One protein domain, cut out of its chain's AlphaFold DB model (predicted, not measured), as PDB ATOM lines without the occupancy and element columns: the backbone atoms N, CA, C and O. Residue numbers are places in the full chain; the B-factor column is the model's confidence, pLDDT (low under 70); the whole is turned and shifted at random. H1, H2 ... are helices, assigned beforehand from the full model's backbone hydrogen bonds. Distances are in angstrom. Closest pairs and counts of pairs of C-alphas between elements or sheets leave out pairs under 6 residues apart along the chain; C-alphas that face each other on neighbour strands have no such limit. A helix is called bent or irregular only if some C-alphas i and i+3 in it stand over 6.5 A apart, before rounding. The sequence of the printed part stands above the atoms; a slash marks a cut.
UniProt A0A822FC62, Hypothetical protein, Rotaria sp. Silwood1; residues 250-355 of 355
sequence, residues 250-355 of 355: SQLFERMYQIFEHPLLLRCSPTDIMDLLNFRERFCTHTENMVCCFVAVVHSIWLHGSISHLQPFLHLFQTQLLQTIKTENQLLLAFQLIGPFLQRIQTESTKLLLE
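What this domain is: This is residues 250 to 355 of the 355 residues of the protein "Hypothetical protein" of Rotaria sp. Silwood1 (UniProt A0A822FC62). Four helices, H1, H5, H6 and the first arm of the bent H7, stand round the middle as a loose bundle, H5 and that arm running one way, H1 and H6 the other. Short H2 and H3 cover one end, with H4 on the outside by the start of H5; at the other end the second arm of H7 runs on and H8 folds back on it. The printed part has 106 residues with eight named helices, H1 to H8 in chain order, and no named strand: all helix. It is compact, with a radius of gyration of the C-alphas of 13.9 A, and spans 37 by 30 by 25 A.

How they stand to each other: Begin with H7, residues 328 to 348, the hub, touching four other helices. By its hydrogen bonds it was assigned as one helix, but it is bent: C-alphas 337 and 340 are 7.2 A apart. Its arms H7a, residues 328 to 337, and H7b, residues 340 to 348, stand at a steep tilt of 52 degrees; H7b is itself irregular, with C-alphas 340 and 343 7.2 A apart. Look next at H5, residues 290 to 304: with residues 295 to 299 alone it touches H7a, closest at the C-alphas of Val 295 and Leu 337, 6.4 A, at a shallow tilt of 32 degrees, the same way. H3, residues 270 to 277, touches H7a at Pro 270 and Asn 329, C-alphas 6.5 A apart. H2, residues 263 to 266, touches H7a at Leu 265 and Asn 329, 6.2 A between C-alphas. H4, residues 279 to 285, only just touches H5, with 3 pairs of C-alphas within 8 A, the closest Phe 279 and Cys 292, 5.2 A. H8, residues 350 to 354, touches H7b, the closest C-alphas being Gln 346 and Leu 353, 5.7 A. H6, residues 307 to 324, is near H7a and touches H1, residues 251 to 260, at Tyr 257 and Leu 321, C-alphas 7.1 A apart. Every O i to N i+4 pair is within hydrogen-bond range in H1, H4, H5 and H7a; H3 has 2 of 4, H6 9 of 14, H7b 4 of 5, H8 0 of 1 but 1 of 2 O i to N i+3 pairs, and H2 is too short for an i+4 pair.

Where its parts are: Find C-alpha 251 at (144.779, 116.809, 147.062), where H1 begins. H5 runs 21.7 A from C-alpha 290 at (156.872, 113.117, 137.708). H6 covers 24.5 A, with a kink of 46 degrees near residue 318, and is only just irregular: C-alphas 319 and 322 are 6.6 A apart. H8 ends at C-alpha 354, (146.032, 92.996, 158.130).

The domain as a whole: The C-alphas farthest apart, His 286 and Lys 351, are 40.7 A apart. The printed part has no cut, and its links are tight. Residues 270 to 271 and 355, the chain's last, have pLDDT under 70.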
ATOM      1  N   SER A 250     144.849 116.881 151.332       84.75
ATOM      2  CA  SER A 250     143.766 116.096 150.720       84.75
ATOM      3  C   SER A 250     143.901 115.946 149.196       84.75
ATOM      4  O   SER A 250     143.493 114.936 148.631       84.75
ATOM      5  N   GLN A 251     144.523 116.908 148.509       85.00
ATOM      6  CA  GLN A 251     144.779 116.809 147.062       85.00
ATOM      7  C   GLN A 251     145.820 115.741 146.701       85.00
ATOM      8  O   GLN A 251     145.897 115.344 145.538       85.00
ATOM      9  N   LEU A 252     146.577 115.225 147.677       85.62
ATOM     10  CA  LEU A 252     147.474 114.090 147.469       85.62
ATOM     11  C   LEU A 252     146.702 112.903 146.885       85.62
ATOM     12  O   LEU A 252     147.197 112.250 145.971       85.62
ATOM     13  N   PHE A 253     145.473 112.666 147.354       82.62
ATOM     14  CA  PHE A 253     144.617 111.574 146.890       82.62
ATOM     15  C   PHE A 253     144.271 111.689 145.410       82.62
ATOM     16  O   PHE A 253     144.497 110.753 144.648       82.62
ATOM     17  N   GLU A 254     143.788 112.853 144.980       84.62
ATOM     18  CA  GLU A 254     143.469 113.111 143.572       84.62
ATOM     19  C   GLU A 254     144.710 112.968 142.683       84.62
ATOM     20  O   GLU A 254     144.641 112.390 141.595       84.62
ATOM     21  N   ARG A 255     145.874 113.430 143.162       85.25
ATOM     22  CA  ARG A 255     147.142 113.262 142.444       85.25
ATOM     23  C   ARG A 255     147.619 111.815 142.393       85.25
ATOM     24  O   ARG A 255     148.165 111.426 141.363       85.25
ATOM     25  N   MET A 256     147.377 111.005 143.428       85.69
ATOM     26  CA  MET A 256     147.648 109.565 143.366       85.69
ATOM     27  C   MET A 256     146.889 108.939 142.198       85.69
ATOM     28  O   MET A 256     147.518 108.296 141.365       85.69
ATOM     29  N   TYR A 257     145.584 109.188 142.061       85.44
ATOM     30  CA  TYR A 257     144.808 108.645 140.937       85.44
ATOM     31  C   TYR A 257     145.377 109.048 139.577       85.44
ATOM     32  O   TYR A 257     145.614 108.189 138.729       85.44
ATOM     33  N   GLN A 258     145.679 110.336 139.396       86.69
ATOM     34  CA  GLN A 258     146.259 110.841 138.148       86.69
ATOM     35  C   GLN A 258     147.596 110.175 137.809       86.69
ATOM     36  O   GLN A 258     147.902 109.958 136.638       86.69
ATOM     37  N   ILE A 259     148.396 109.842 138.822       85.31
ATOM     38  CA  ILE A 259     149.681 109.175 138.627       85.31
ATOM     39  C   ILE A 259     149.489 107.699 138.311       85.31
ATOM     40  O   ILE A 259     150.116 107.213 137.377       85.31
ATOM     41  N   PHE A 260     148.587 106.995 138.993       85.25
ATOM     42  CA  PHE A 260     148.276 105.599 138.670       85.25
ATOM     43  C   PHE A 260     147.743 105.431 137.238       85.25
ATOM     44  O   PHE A 260     148.009 104.410 136.604       85.25
ATOM     45  N   GLU A 261     147.049 106.433 136.695       86.50
ATOM     46  CA  GLU A 261     146.577 106.452 135.301       86.50
ATOM     47  C   GLU A 261     147.576 107.076 134.309       86.50
ATOM     48  O   GLU A 261     147.305 107.154 133.107       86.50
ATOM     49  N   HIS A 262     148.748 107.516 134.772       86.19
ATOM     50  CA  HIS A 262     149.680 108.257 133.932       86.19
ATOM     51  C   HIS A 262     150.238 107.376 132.796       86.19
ATOM     52  O   HIS A 262     150.690 106.250 133.035       86.19
ATOM     53  N   PRO A 263     150.321 107.884 131.548       81.75
ATOM     54  CA  PRO A 263     150.744 107.091 130.392       81.75
ATOM     55  C   PRO A 263     152.163 106.528 130.519       81.75
ATOM     56  O   PRO A 263     152.447 105.480 129.944       81.75
ATOM     57  N   LEU A 264     153.046 107.190 131.279       80.44
ATOM     58  CA  LEU A 264     154.394 106.674 131.556       80.44
ATOM     59  C   LEU A 264     154.369 105.353 132.326       80.44
ATOM     60  O   LEU A 264     155.220 104.518 132.066       80.44
ATOM     61  N   LEU A 265     153.408 105.150 133.230       79.75
ATOM     62  CA  LEU A 265     153.274 103.897 133.975       79.75
ATOM     63  C   LEU A 265     152.598 102.820 133.132       79.75
ATOM     64  O   LEU A 265     153.027 101.674 133.159       79.75
ATOM     65  N   LEU A 266     151.599 103.185 132.327       79.19
ATOM     66  CA  LEU A 266     150.864 102.231 131.488       79.19
ATOM     67  C   LEU A 266     151.673 101.705 130.292       79.19
ATOM     68  O   LEU A 266     151.387 100.619 129.796       79.19
ATOM     69  N   ARG A 267     152.654 102.473 129.802       77.00
ATOM     70  CA  ARG A 267     153.464 102.123 128.619       77.00
ATOM     71  C   ARG A 267     154.857 101.581 128.955       77.00
ATOM     72  O   ARG A 267     155.589 101.232 128.033       77.00
ATOM     73  N   CYS A 268     155.244 101.554 130.231       71.31
ATOM     74  CA  CYS A 268     156.572 101.104 130.650       71.31
ATOM     75  C   CYS A 268     156.691  99.576 130.588       71.31
ATOM     76  O   CYS A 268     155.728  98.871 130.900       71.31
ATOM     77  N   SER A 269     157.869  99.067 130.223       70.62
ATOM     78  CA  SER A 269     158.159  97.639 130.357       70.62
ATOM     79  C   SER A 269     158.432  97.290 131.836       70.62
ATOM     80  O   SER A 269     158.898  98.161 132.574       70.62
ATOM     81  N   PRO A 270     158.171  96.052 132.302       62.81
ATOM     82  CA  PRO A 270     158.284  95.686 133.720       62.81
ATOM     83  C   PRO A 270     159.674  95.928 134.329       62.81
ATOM     84  O   PRO A 270     159.797  96.355 135.475       62.81
ATOM     85  N   THR A 271     160.729  95.687 133.549       64.56
ATOM     86  CA  THR A 271     162.126  95.855 133.974       64.56
ATOM     87  C   THR A 271     162.511  97.320 134.142       64.56
ATOM     88  O   THR A 271     163.248  97.654 135.065       64.56
ATOM     89  N   ASP A 272     161.952  98.205 133.317       74.12
ATOM     90  CA  ASP A 272     162.282  99.633 133.323       74.12
ATOM     91  C   ASP A 272     161.605 100.389 134.479       74.12
ATOM     92  O   ASP A 272     161.944 101.540 134.756       74.12
ATOM     93  N   ILE A 273     160.638  99.772 135.167       77.25
ATOM     94  CA  ILE A 273     159.867 100.416 136.242       77.25
ATOM     95  C   ILE A 273     160.684 100.565 137.509       77.25
ATOM     96  O   ILE A 273     160.582 101.589 138.177       77.25
ATOM     97  N   MET A 274     161.504  99.573 137.847       77.56
ATOM     98  CA  MET A 274     162.364  99.675 139.027       77.56
ATOM     99  C   MET A 274     163.329 100.853 138.870       77.56
ATOM    100  O   MET A 274     163.475 101.661 139.789       77.56
ATOM    101  N   ASP A 275     163.859 101.040 137.662       80.56
ATOM    102  CA  ASP A 275     164.658 102.211 137.307       80.56
ATOM    103  C   ASP A 275     163.797 103.481 137.259       80.56
ATOM    104  O   ASP A 275     164.239 104.544 137.692       80.56
ATOM    105  N   LEU A 276     162.551 103.408 136.762       81.38
ATOM    106  CA  LEU A 276     161.578 104.512 136.750       81.38
ATOM    107  C   LEU A 276     161.292 105.068 138.139       81.38
ATOM    108  O   LEU A 276     161.170 106.283 138.297       81.38
ATOM    109  N   LEU A 277     161.178 104.188 139.125       81.31
ATOM    110  CA  LEU A 277     160.819 104.530 140.490       81.31
ATOM    111  C   LEU A 277     162.047 104.807 141.371       81.31
ATOM    112  O   LEU A 277     161.893 105.305 142.490       81.31
ATOM    113  N   ASN A 278     163.265 104.549 140.884       83.75
ATOM    114  CA  ASN A 278     164.498 104.870 141.597       83.75
ATOM    115  C   ASN A 278     164.780 106.380 141.568       83.75
ATOM    116  O   ASN A 278     165.496 106.907 140.712       83.75
ATOM    117  N   PHE A 279     164.225 107.084 142.557       84.25
ATOM    118  CA  PHE A 279     164.407 108.525 142.703       84.25
ATOM    119  C   PHE A 279     165.889 108.922 142.799       84.25
ATOM    120  O   PHE A 279     166.300 109.899 142.180       84.25
ATOM    121  N   ARG A 280     166.712 108.171 143.540       84.31
ATOM    122  CA  ARG A 280     168.108 108.549 143.814       84.31
ATOM    123  C   ARG A 280     168.953 108.579 142.542       84.31
ATOM    124  O   ARG A 280     169.651 109.559 142.301       84.31
ATOM    125  N   GLU A 281     168.892 107.522 141.739       81.50
ATOM    126  CA  GLU A 281     169.687 107.422 140.508       81.50
ATOM    127  C   GLU A 281     169.245 108.440 139.457       81.50
ATOM    128  O   GLU A 281     170.082 109.099 138.833       81.50
ATOM    129  N   ARG A 282     167.934 108.651 139.313       81.75
ATOM    130  CA  ARG A 282     167.383 109.639 138.376       81.75
ATOM    131  C   ARG A 282     167.675 111.073 138.783       81.75
ATOM    132  O   ARG A 282     168.014 111.887 137.928       81.75
ATOM    133  N   PHE A 283     167.615 111.367 140.079       83.50
ATOM    134  CA  PHE A 283     167.981 112.677 140.609       83.50
ATOM    135  C   PHE A 283     169.465 112.984 140.372       83.50
ATOM    136  O   PHE A 283     169.813 114.081 139.938       83.50
ATOM    137  N   CYS A 284     170.348 111.999 140.576       82.19
ATOM    138  CA  CYS A 284     171.778 112.144 140.292       82.19
ATOM    139  C   CYS A 284     172.092 112.278 138.793       82.19
ATOM    140  O   CYS A 284     173.043 112.966 138.436       82.19
ATOM    141  N   THR A 285     171.308 111.644 137.916       82.00
ATOM    142  CA  THR A 285     171.512 111.683 136.456       82.00
ATOM    143  C   THR A 285     170.699 112.769 135.746       82.00
ATOM    144  O   THR A 285     170.769 112.871 134.526       82.00
ATOM    145  N   HIS A 286     169.958 113.604 136.483       80.50
ATOM    146  CA  HIS A 286     169.083 114.653 135.941       80.50
ATOM    147  C   HIS A 286     167.948 114.137 135.026       80.50
ATOM    148  O   HIS A 286     167.435 114.886 134.198       80.50
ATOM    149  N   THR A 287     167.514 112.882 135.192       80.56
ATOM    150  CA  THR A 287     166.434 112.238 134.407       80.56
ATOM    151  C   THR A 287     165.182 111.954 135.251       80.56
ATOM    152  O   THR A 287     164.495 110.933 135.109       80.56
ATOM    153  N   GLU A 288     164.904 112.865 136.182       79.06
ATOM    154  CA  GLU A 288     163.750 112.816 137.081       79.06
ATOM    155  C   GLU A 288     162.433 112.846 136.307       79.06
ATOM    156  O   GLU A 288     162.229 113.661 135.408       79.06
ATOM    157  N   ASN A 289     161.517 111.976 136.717       83.44
ATOM    158  CA  ASN A 289     160.168 111.905 136.189       83.44
ATOM    159  C   ASN A 289     159.156 112.289 137.268       83.44
ATOM    160  O   ASN A 289     159.369 112.070 138.459       83.44
ATOM    161  N   MET A 290     157.992 112.765 136.827       85.69
ATOM    162  CA  MET A 290     156.872 113.117 137.708       85.69
ATOM    163  C   MET A 290     156.547 112.005 138.723       85.69
ATOM    164  O   MET A 290     156.316 112.280 139.896       85.69
ATOM    165  N   VAL A 291     156.584 110.742 138.281       85.38
ATOM    166  CA  VAL A 291     156.250 109.570 139.104       85.38
ATOM    167  C   VAL A 291     157.241 109.375 140.257       85.38
ATOM    168  O   VAL A 291     156.812 109.216 141.397       85.38
ATOM    169  N   CYS A 292     158.556 109.428 140.007       85.94
ATOM    170  CA  CYS A 292     159.543 109.230 141.074       85.94
ATOM    171  C   CYS A 292     159.570 110.406 142.057       85.94
ATOM    172  O   CYS A 292     159.702 110.191 143.262       85.94
ATOM    173  N   CYS A 293     159.392 111.638 141.569       87.06
ATOM    174  CA  CYS A 293     159.294 112.815 142.432       87.06
ATOM    175  C   CYS A 293     158.049 112.757 143.320       87.06
ATOM    176  O   CYS A 293     158.117 113.077 144.504       87.06
ATOM    177  N   PHE A 294     156.924 112.285 142.782       89.44
ATOM    178  CA  PHE A 294     155.715 112.093 143.571       89.44
ATOM    179  C   PHE A 294     155.886 111.049 144.675       89.44
ATOM    180  O   PHE A 294     155.524 111.320 145.818       89.44
ATOM    181  N   VAL A 295     156.478 109.889 144.366       89.81
ATOM    182  CA  VAL A 295     156.776 108.861 145.379       89.81
ATOM    183  C   VAL A 295     157.621 109.455 146.508       89.81
ATOM    184  O   VAL A 295     157.293 109.270 147.677       89.81
ATOM    185  N   ALA A 296     158.645 110.248 146.175       90.50
ATOM    186  CA  ALA A 296     159.480 110.920 147.167       90.50
ATOM    187  C   ALA A 296     158.684 111.911 148.047       90.50
ATOM    188  O   ALA A 296     158.874 111.943 149.264       90.50
ATOM    189  N   VAL A 297     157.762 112.687 147.462       91.25
ATOM    190  CA  VAL A 297     156.870 113.600 148.203       91.25
ATOM    191  C   VAL A 297     155.969 112.835 149.169       91.25
ATOM    192  O   VAL A 297     155.920 113.180 150.350       91.25
ATOM    193  N   VAL A 298     155.302 111.775 148.702       90.12
ATOM    194  CA  VAL A 298     154.426 110.945 149.545       90.12
ATOM    195  C   VAL A 298     155.222 110.319 150.686       90.12
ATOM    196  O   VAL A 298     154.822 110.426 151.844       90.12
ATOM    197  N   HIS A 299     156.386 109.738 150.383       90.88
ATOM    198  CA  HIS A 299     157.263 109.144 151.391       90.88
ATOM    199  C   HIS A 299     157.698 110.157 152.446       90.88
ATOM    200  O   HIS A 299     157.718 109.829 153.627       90.88
ATOM    201  N   SER A 300     158.004 111.394 152.058       91.50
ATOM    202  CA  SER A 300     158.396 112.429 153.016       91.50
ATOM    203  C   SER A 300     157.247 112.853 153.935       91.50
ATOM    204  O   SER A 300     157.440 112.984 155.145       91.50
ATOM    205  N   ILE A 301     156.034 113.006 153.394       90.25
ATOM    206  CA  ILE A 301     154.839 113.317 154.194       90.25
ATOM    207  C   ILE A 301     154.549 112.172 155.172       90.25
ATOM    208  O   ILE A 301     154.319 112.410 156.356       90.25
ATOM    209  N   TRP A 302     154.609 110.925 154.709       88.62
ATOM    210  CA  TRP A 302     154.326 109.745 155.530       88.62
ATOM    211  C   TRP A 302     155.410 109.455 156.566       88.62
ATOM    212  O   TRP A 302     155.100 108.973 157.654       88.62
ATOM    213  N   LEU A 303     156.668 109.789 156.273       90.94
ATOM    214  CA  LEU A 303     157.773 109.667 157.223       90.94
ATOM    215  C   LEU A 303     157.537 110.524 158.471       90.94
ATOM    216  O   LEU A 303     157.834 110.083 159.579       90.94
ATOM    217  N   HIS A 304     156.994 111.727 158.292       89.50
ATOM    218  CA  HIS A 304     156.778 112.681 159.377       89.50
ATOM    219  C   HIS A 304     155.351 112.665 159.945       89.50
ATOM    220  O   HIS A 304     155.151 113.052 161.094       89.50
ATOM    221  N   GLY A 305     154.359 112.205 159.179       85.31
ATOM    222  CA  GLY A 305     152.969 112.106 159.624       85.31
ATOM    223  C   GLY A 305     152.786 111.094 160.755       85.31
ATOM    224  O   GLY A 305     153.510 110.108 160.836       85.31
ATOM    225  N   SER A 306     151.815 111.314 161.639       84.25
ATOM    226  CA  SER A 306     151.387 110.325 162.647       84.25
ATOM    227  C   SER A 306     150.561 109.189 162.022       84.25
ATOM    228  O   SER A 306     150.112 109.306 160.882       84.25
ATOM    229  N   ILE A 307     150.272 108.118 162.774       81.62
ATOM    230  CA  ILE A 307     149.373 107.040 162.309       81.62
ATOM    231  C   ILE A 307     148.008 107.566 161.839       81.62
ATOM    232  O   ILE A 307     147.432 107.055 160.883       81.62
ATOM    233  N   SER A 308     147.521 108.646 162.457       76.69
ATOM    234  CA  SER A 308     146.274 109.318 162.079       76.69
ATOM    235  C   SER A 308     146.331 109.935 160.683       76.69
ATOM    236  O   SER A 308     145.294 110.067 160.047       76.69
ATOM    237  N   HIS A 309     147.523 110.297 160.198       80.81
ATOM    238  CA  HIS A 309     147.712 110.727 158.816       80.81
ATOM    239  C   HIS A 309     147.683 109.530 157.869       80.81
ATOM    240  O   HIS A 309     147.097 109.644 156.805       80.81
ATOM    241  N   LEU A 310     148.264 108.387 158.258       80.88
ATOM    242  CA  LEU A 310     148.353 107.174 157.431       80.88
ATOM    243  C   LEU A 310     147.006 106.463 157.248       80.88
ATOM    244  O   LEU A 310     146.737 105.929 156.175       80.88
ATOM    245  N   GLN A 311     146.143 106.462 158.265       82.25
ATOM    246  CA  GLN A 311     144.878 105.726 158.233       82.25
ATOM    247  C   GLN A 311     143.931 106.153 157.085       82.25
ATOM    248  O   GLN A 311     143.446 105.266 156.379       82.25
ATOM    249  N   PRO A 312     143.692 107.455 156.817       81.56
ATOM    250  CA  PRO A 312     142.953 107.894 155.631       81.56
ATOM    251  C   PRO A 312     143.562 107.397 154.315       81.56
ATOM    252  O   PRO A 312     142.819 107.009 153.414       81.56
ATOM    253  N   PHE A 313     144.898 107.342 154.212       78.00
ATOM    254  CA  PHE A 313     145.566 106.795 153.027       78.00
ATOM    255  C   PHE A 313     145.295 105.315 152.840       78.00
ATOM    256  O   PHE A 313     144.934 104.925 151.736       78.00
ATOM    257  N   LEU A 314     145.413 104.508 153.891       80.25
ATOM    258  CA  LEU A 314     145.145 103.071 153.811       80.25
ATOM    259  C   LEU A 314     143.680 102.799 153.447       80.25
ATOM    260  O   LEU A 314     143.397 102.006 152.551       80.25
ATOM    261  N   HIS A 315     142.748 103.529 154.061       83.00
ATOM    262  CA  HIS A 315     141.327 103.383 153.764       83.00
ATOM    263  C   HIS A 315     140.986 103.753 152.311       83.00
ATOM    264  O   HIS A 315     140.260 103.029 151.626       83.00
ATOM    265  N   LEU A 316     141.525 104.865 151.805       77.75
ATOM    266  CA  LEU A 316     141.331 105.268 150.408       77.75
ATOM    267  C   LEU A 316     142.052 104.332 149.438       77.75
ATOM    268  O   LEU A 316     141.544 104.055 148.348       77.75
ATOM    269  N   PHE A 317     143.195 103.789 149.858       77.56
ATOM    270  CA  PHE A 317     143.923 102.801 149.086       77.56
ATOM    271  C   PHE A 317     143.063 101.559 148.833       77.56
ATOM    272  O   PHE A 317     142.877 101.156 147.685       77.56
ATOM    273  N   GLN A 318     142.452 101.018 149.886       79.56
ATOM    274  CA  GLN A 318     141.555  99.867 149.788       79.56
ATOM    275  C   GLN A 318     140.280 100.158 148.996       79.56
ATOM    276  O   GLN A 318     139.855  99.355 148.168       79.56
ATOM    277  N   THR A 319     139.631 101.286 149.281       81.12
ATOM    278  CA  THR A 319     138.282 101.544 148.765       81.12
ATOM    279  C   THR A 319     138.276 101.954 147.303       81.12
ATOM    280  O   THR A 319     137.357 101.555 146.589       81.12
ATOM    281  N   GLN A 320     139.267 102.724 146.841       79.06
ATOM    282  CA  GLN A 320     139.242 103.265 145.479       79.06
ATOM    283  C   GLN A 320     140.547 103.083 144.681       79.06
ATOM    284  O   GLN A 320     140.440 102.802 143.488       79.06
ATOM    285  N   LEU A 321     141.756 103.091 145.268       78.75
ATOM    286  CA  LEU A 321     142.979 102.792 144.483       78.75
ATOM    287  C   LEU A 321     143.085 101.318 144.073       78.75
ATOM    288  O   LEU A 321     143.492 101.036 142.951       78.75
ATOM    289  N   LEU A 322     142.660 100.361 144.903       81.56
ATOM    290  CA  LEU A 322     142.635  98.948 144.493       81.56
ATOM    291  C   LEU A 322     141.776  98.717 143.238       81.56
ATOM    292  O   LEU A 322     142.081  97.837 142.439       81.56
ATOM    293  N   GLN A 323     140.734  99.527 143.028       82.56
ATOM    294  CA  GLN A 323     139.862  99.420 141.855       82.56
ATOM    295  C   GLN A 323     140.525  99.936 140.566       82.56
ATOM    296  O   GLN A 323     140.110  99.561 139.465       82.56
ATOM    297  N   THR A 324     141.547 100.793 140.677       82.62
ATOM    298  CA  THR A 324     142.251 101.371 139.522       82.62
ATOM    299  C   THR A 324     143.463 100.549 139.085       82.62
ATOM    300  O   THR A 324     143.896 100.671 137.936       82.62
ATOM    301  N   ILE A 325     143.979  99.669 139.950       85.00
ATOM    302  CA  ILE A 325     145.113  98.786 139.650       85.00
ATOM    303  C   ILE A 325     144.659  97.664 138.706       85.00
ATOM    304  O   ILE A 325     143.956  96.735 139.094       85.00
ATOM    305  N   LYS A 326     145.082  97.747 137.443       86.44
ATOM    306  CA  LYS A 326     144.813  96.746 136.390       86.44
ATOM    307  C   LYS A 326     146.082  96.166 135.772       86.44
ATOM    308  O   LYS A 326     146.013  95.175 135.052       86.44
ATOM    309  N   THR A 327     147.225  96.799 136.013       86.00
ATOM    310  CA  THR A 327     148.517  96.442 135.416       86.00
ATOM    311  C   THR A 327     149.541  96.104 136.495       86.00
ATOM    312  O   THR A 327     149.465  96.612 137.615       86.00
ATOM    313  N   GLU A 328     150.528  95.280 136.146       85.94
ATOM    314  CA  GLU A 328     151.659  94.944 137.022       85.94
ATOM    315  C   GLU A 328     152.409  96.203 137.484       85.94
ATOM    316  O   GLU A 328     152.756  96.348 138.651       85.94
ATOM    317  N   ASN A 329     152.554  97.180 136.591       85.56
ATOM    318  CA  ASN A 329     153.270  98.426 136.845       85.56
ATOM    319  C   ASN A 329     152.616  99.265 137.953       85.56
ATOM    320  O   ASN A 329     153.298  99.828 138.809       85.56
ATOM    321  N   GLN A 330     151.283  99.327 137.953       87.56
ATOM    322  CA  GLN A 330     150.514 100.000 139.001       87.56
ATOM    323  C   GLN A 330     150.629  99.265 140.342       87.56
ATOM    324  O   GLN A 330     150.702  99.908 141.389       87.56
ATOM    325  N   LEU A 331     150.690  97.930 140.316       86.94
ATOM    326  CA  LEU A 331     150.889  97.121 141.518       86.94
ATOM    327  C   LEU A 331     152.280  97.355 142.130       86.94
ATOM    328  O   LEU A 331     152.393  97.556 143.338       86.94
ATOM    329  N   LEU A 332     153.330  97.402 141.307       87.31
ATOM    330  CA  LEU A 332     154.689  97.702 141.768       87.31
ATOM    331  C   LEU A 332     154.793  99.108 142.373       87.31
ATOM    332  O   LEU A 332     155.389  99.276 143.439       87.31
ATOM    333  N   LEU A 333     154.154 100.109 141.755       87.25
ATOM    334  CA  LEU A 333     154.078 101.458 142.320       87.25
ATOM    335  C   LEU A 333     153.394 101.461 143.695       87.25
ATOM    336  O   LEU A 333     153.887 102.097 144.626       87.25
ATOM    337  N   ALA A 334     152.281 100.739 143.840       87.31
ATOM    338  CA  ALA A 334     151.593 100.605 145.119       87.31
ATOM    339  C   ALA A 334     152.490  99.986 146.202       87.31
ATOM    340  O   ALA A 334     152.574 100.517 147.312       87.31
ATOM    341  N   PHE A 335     153.211  98.909 145.874       87.62
ATOM    342  CA  PHE A 335     154.165  98.301 146.800       87.62
ATOM    343  C   PHE A 335     155.298  99.247 147.172       87.62
ATOM    344  O   PHE A 335     155.709  99.271 148.329       87.62
ATOM    345  N   GLN A 336     155.771 100.073 146.244       87.88
ATOM    346  CA  GLN A 336     156.809 101.046 146.557       87.88
ATOM    347  C   GLN A 336     156.299 102.205 147.422       87.88
ATOM    348  O   GLN A 336     157.048 102.721 148.253       87.88
ATOM    349  N   LEU A 337     155.036 102.605 147.274       87.44
ATOM    350  CA  LEU A 337     154.419 103.609 148.140       87.44
ATOM    351  C   LEU A 337     154.261 103.089 149.575       87.44
ATOM    352  O   LEU A 337     154.688 103.763 150.509       87.44
ATOM    353  N   ILE A 338     153.698 101.888 149.749       86.56
ATOM    354  CA  ILE A 338     153.321 101.346 151.068       86.56
ATOM    355  C   ILE A 338     154.477 100.612 151.757       86.56
ATOM    356  O   ILE A 338     154.645 100.723 152.972       86.56
ATOM    357  N   GLY A 339     155.295  99.885 150.996       86.81
ATOM    358  CA  GLY A 339     156.324  98.967 151.491       86.81
ATOM    359  C   GLY A 339     157.221  99.532 152.598       86.81
ATOM    360  O   GLY A 339     157.331  98.892 153.646       86.81
ATOM    361  N   PRO A 340     157.804 100.740 152.445       88.62
ATOM    362  CA  PRO A 340     158.666 101.339 153.469       88.62
ATOM    363  C   PRO A 340     157.978 101.583 154.821       88.62
ATOM    364  O   PRO A 340     158.651 101.686 155.844       88.62
ATOM    365  N   PHE A 341     156.647 101.670 154.845       86.94
ATOM    366  CA  PHE A 341     155.867 102.007 156.036       86.94
ATOM    367  C   PHE A 341     155.223 100.791 156.701       86.94
ATOM    368  O   PHE A 341     154.704 100.926 157.806       86.94
ATOM    369  N   LEU A 342     155.309  99.595 156.106       85.31
ATOM    370  CA  LEU A 342     154.729  98.370 156.672       85.31
ATOM    371  C   LEU A 342     155.262  98.058 158.073       85.31
ATOM    372  O   LEU A 342     154.484  97.730 158.965       85.31
ATOM    373  N   GLN A 343     156.569  98.225 158.302       86.38
ATOM    374  CA  GLN A 343     157.164  98.021 159.627       86.38
ATOM    375  C   GLN A 343     156.565  98.982 160.660       86.38
ATOM    376  O   GLN A 343     156.261  98.590 161.785       86.38
ATOM    377  N   ARG A 344     156.369 100.243 160.269       84.56
ATOM    378  CA  ARG A 344     155.784 101.261 161.138       84.56
ATOM    379  C   ARG A 344     154.318 100.955 161.444       84.56
ATOM    380  O   ARG A 344     153.920 100.998 162.608       84.56
ATOM    381  N   ILE A 345     153.548 100.578 160.424       83.19
ATOM    382  CA  ILE A 345     152.150 100.154 160.568       83.19
ATOM    383  C   ILE A 345     152.071  98.957 161.521       83.19
ATOM    384  O   ILE A 345     151.286  98.987 162.462       83.19
ATOM    385  N   GLN A 346     152.949  97.962 161.370       84.94
ATOM    386  CA  GLN A 346     153.018  96.807 162.268       84.94
ATOM    387  C   GLN A 346     153.256  97.206 163.731       84.94
ATOM    388  O   GLN A 346     152.631  96.635 164.624       84.94
ATOM    389  N   THR A 347     154.150  98.167 163.990       85.00
ATOM    390  CA  THR A 347     154.454  98.613 165.359       85.00
ATOM    391  C   THR A 347     153.346  99.453 165.990       85.00
ATOM    392  O   THR A 347     153.110  99.338 167.189       85.00
ATOM    393  N   GLU A 348     152.672 100.299 165.206       81.81
ATOM    394  CA  GLU A 348     151.694 101.269 165.716       81.81
ATOM    395  C   GLU A 348     150.260 100.703 165.728       81.81
ATOM    396  O   GLU A 348     149.463 101.068 166.592       81.81
ATOM    397  N   SER A 349     149.917  99.795 164.804       78.00
ATOM    398  CA  SER A 349     148.605  99.141 164.733       78.00
ATOM    399  C   SER A 349     148.643  97.847 163.911       78.00
ATOM    400  O   SER A 349     148.568  97.851 162.683       78.00
ATOM    401  N   THR A 350     148.631  96.702 164.594       78.00
ATOM    402  CA  THR A 350     148.555  95.382 163.945       78.00
ATOM    403  C   THR A 350     147.260  95.151 163.164       78.00
ATOM    404  O   THR A 350     147.252  94.341 162.245       78.00
ATOM    405  N   LYS A 351     146.174  95.867 163.488       78.38
ATOM    406  CA  LYS A 351     144.913  95.800 162.729       78.38
ATOM    407  C   LYS A 351     145.061  96.407 161.335       78.38
ATOM    408  O   LYS A 351     144.673  95.770 160.367       78.38
ATOM    409  N   LEU A 352     145.699  97.578 161.249       73.38
ATOM    410  CA  LEU A 352     145.950  98.288 159.987       73.38
ATOM    411  C   LEU A 352     146.958  97.573 159.077       73.38
ATOM    412  O   LEU A 352     147.108  97.964 157.932       73.38
ATOM    413  N   LEU A 353     147.699  96.590 159.597       76.81
ATOM    414  CA  LEU A 353     148.615  95.769 158.803       76.81
ATOM    415  C   LEU A 353     147.889  94.631 158.069       76.81
ATOM    416  O   LEU A 353     148.362  94.166 157.036       76.81
ATOM    417  N   LEU A 354     146.818  94.109 158.674       75.88
ATOM    418  CA  LEU A 354     146.032  92.996 158.130       75.88
ATOM    419  C   LEU A 354     144.995  93.474 157.110       75.88
ATOM    420  O   LEU A 354     144.619  92.717 156.218       75.88
ATOM    421  N   GLU A 355     144.523  94.700 157.315       68.94
ATOM    422  CA  GLU A 355     143.803  95.533 156.355       68.94
ATOM    423  C   GLU A 355     144.737  95.942 155.205       68.94
ATOM    424  O   GLU A 355     144.313  95.805 154.031       68.94
TER     425      GLU A 355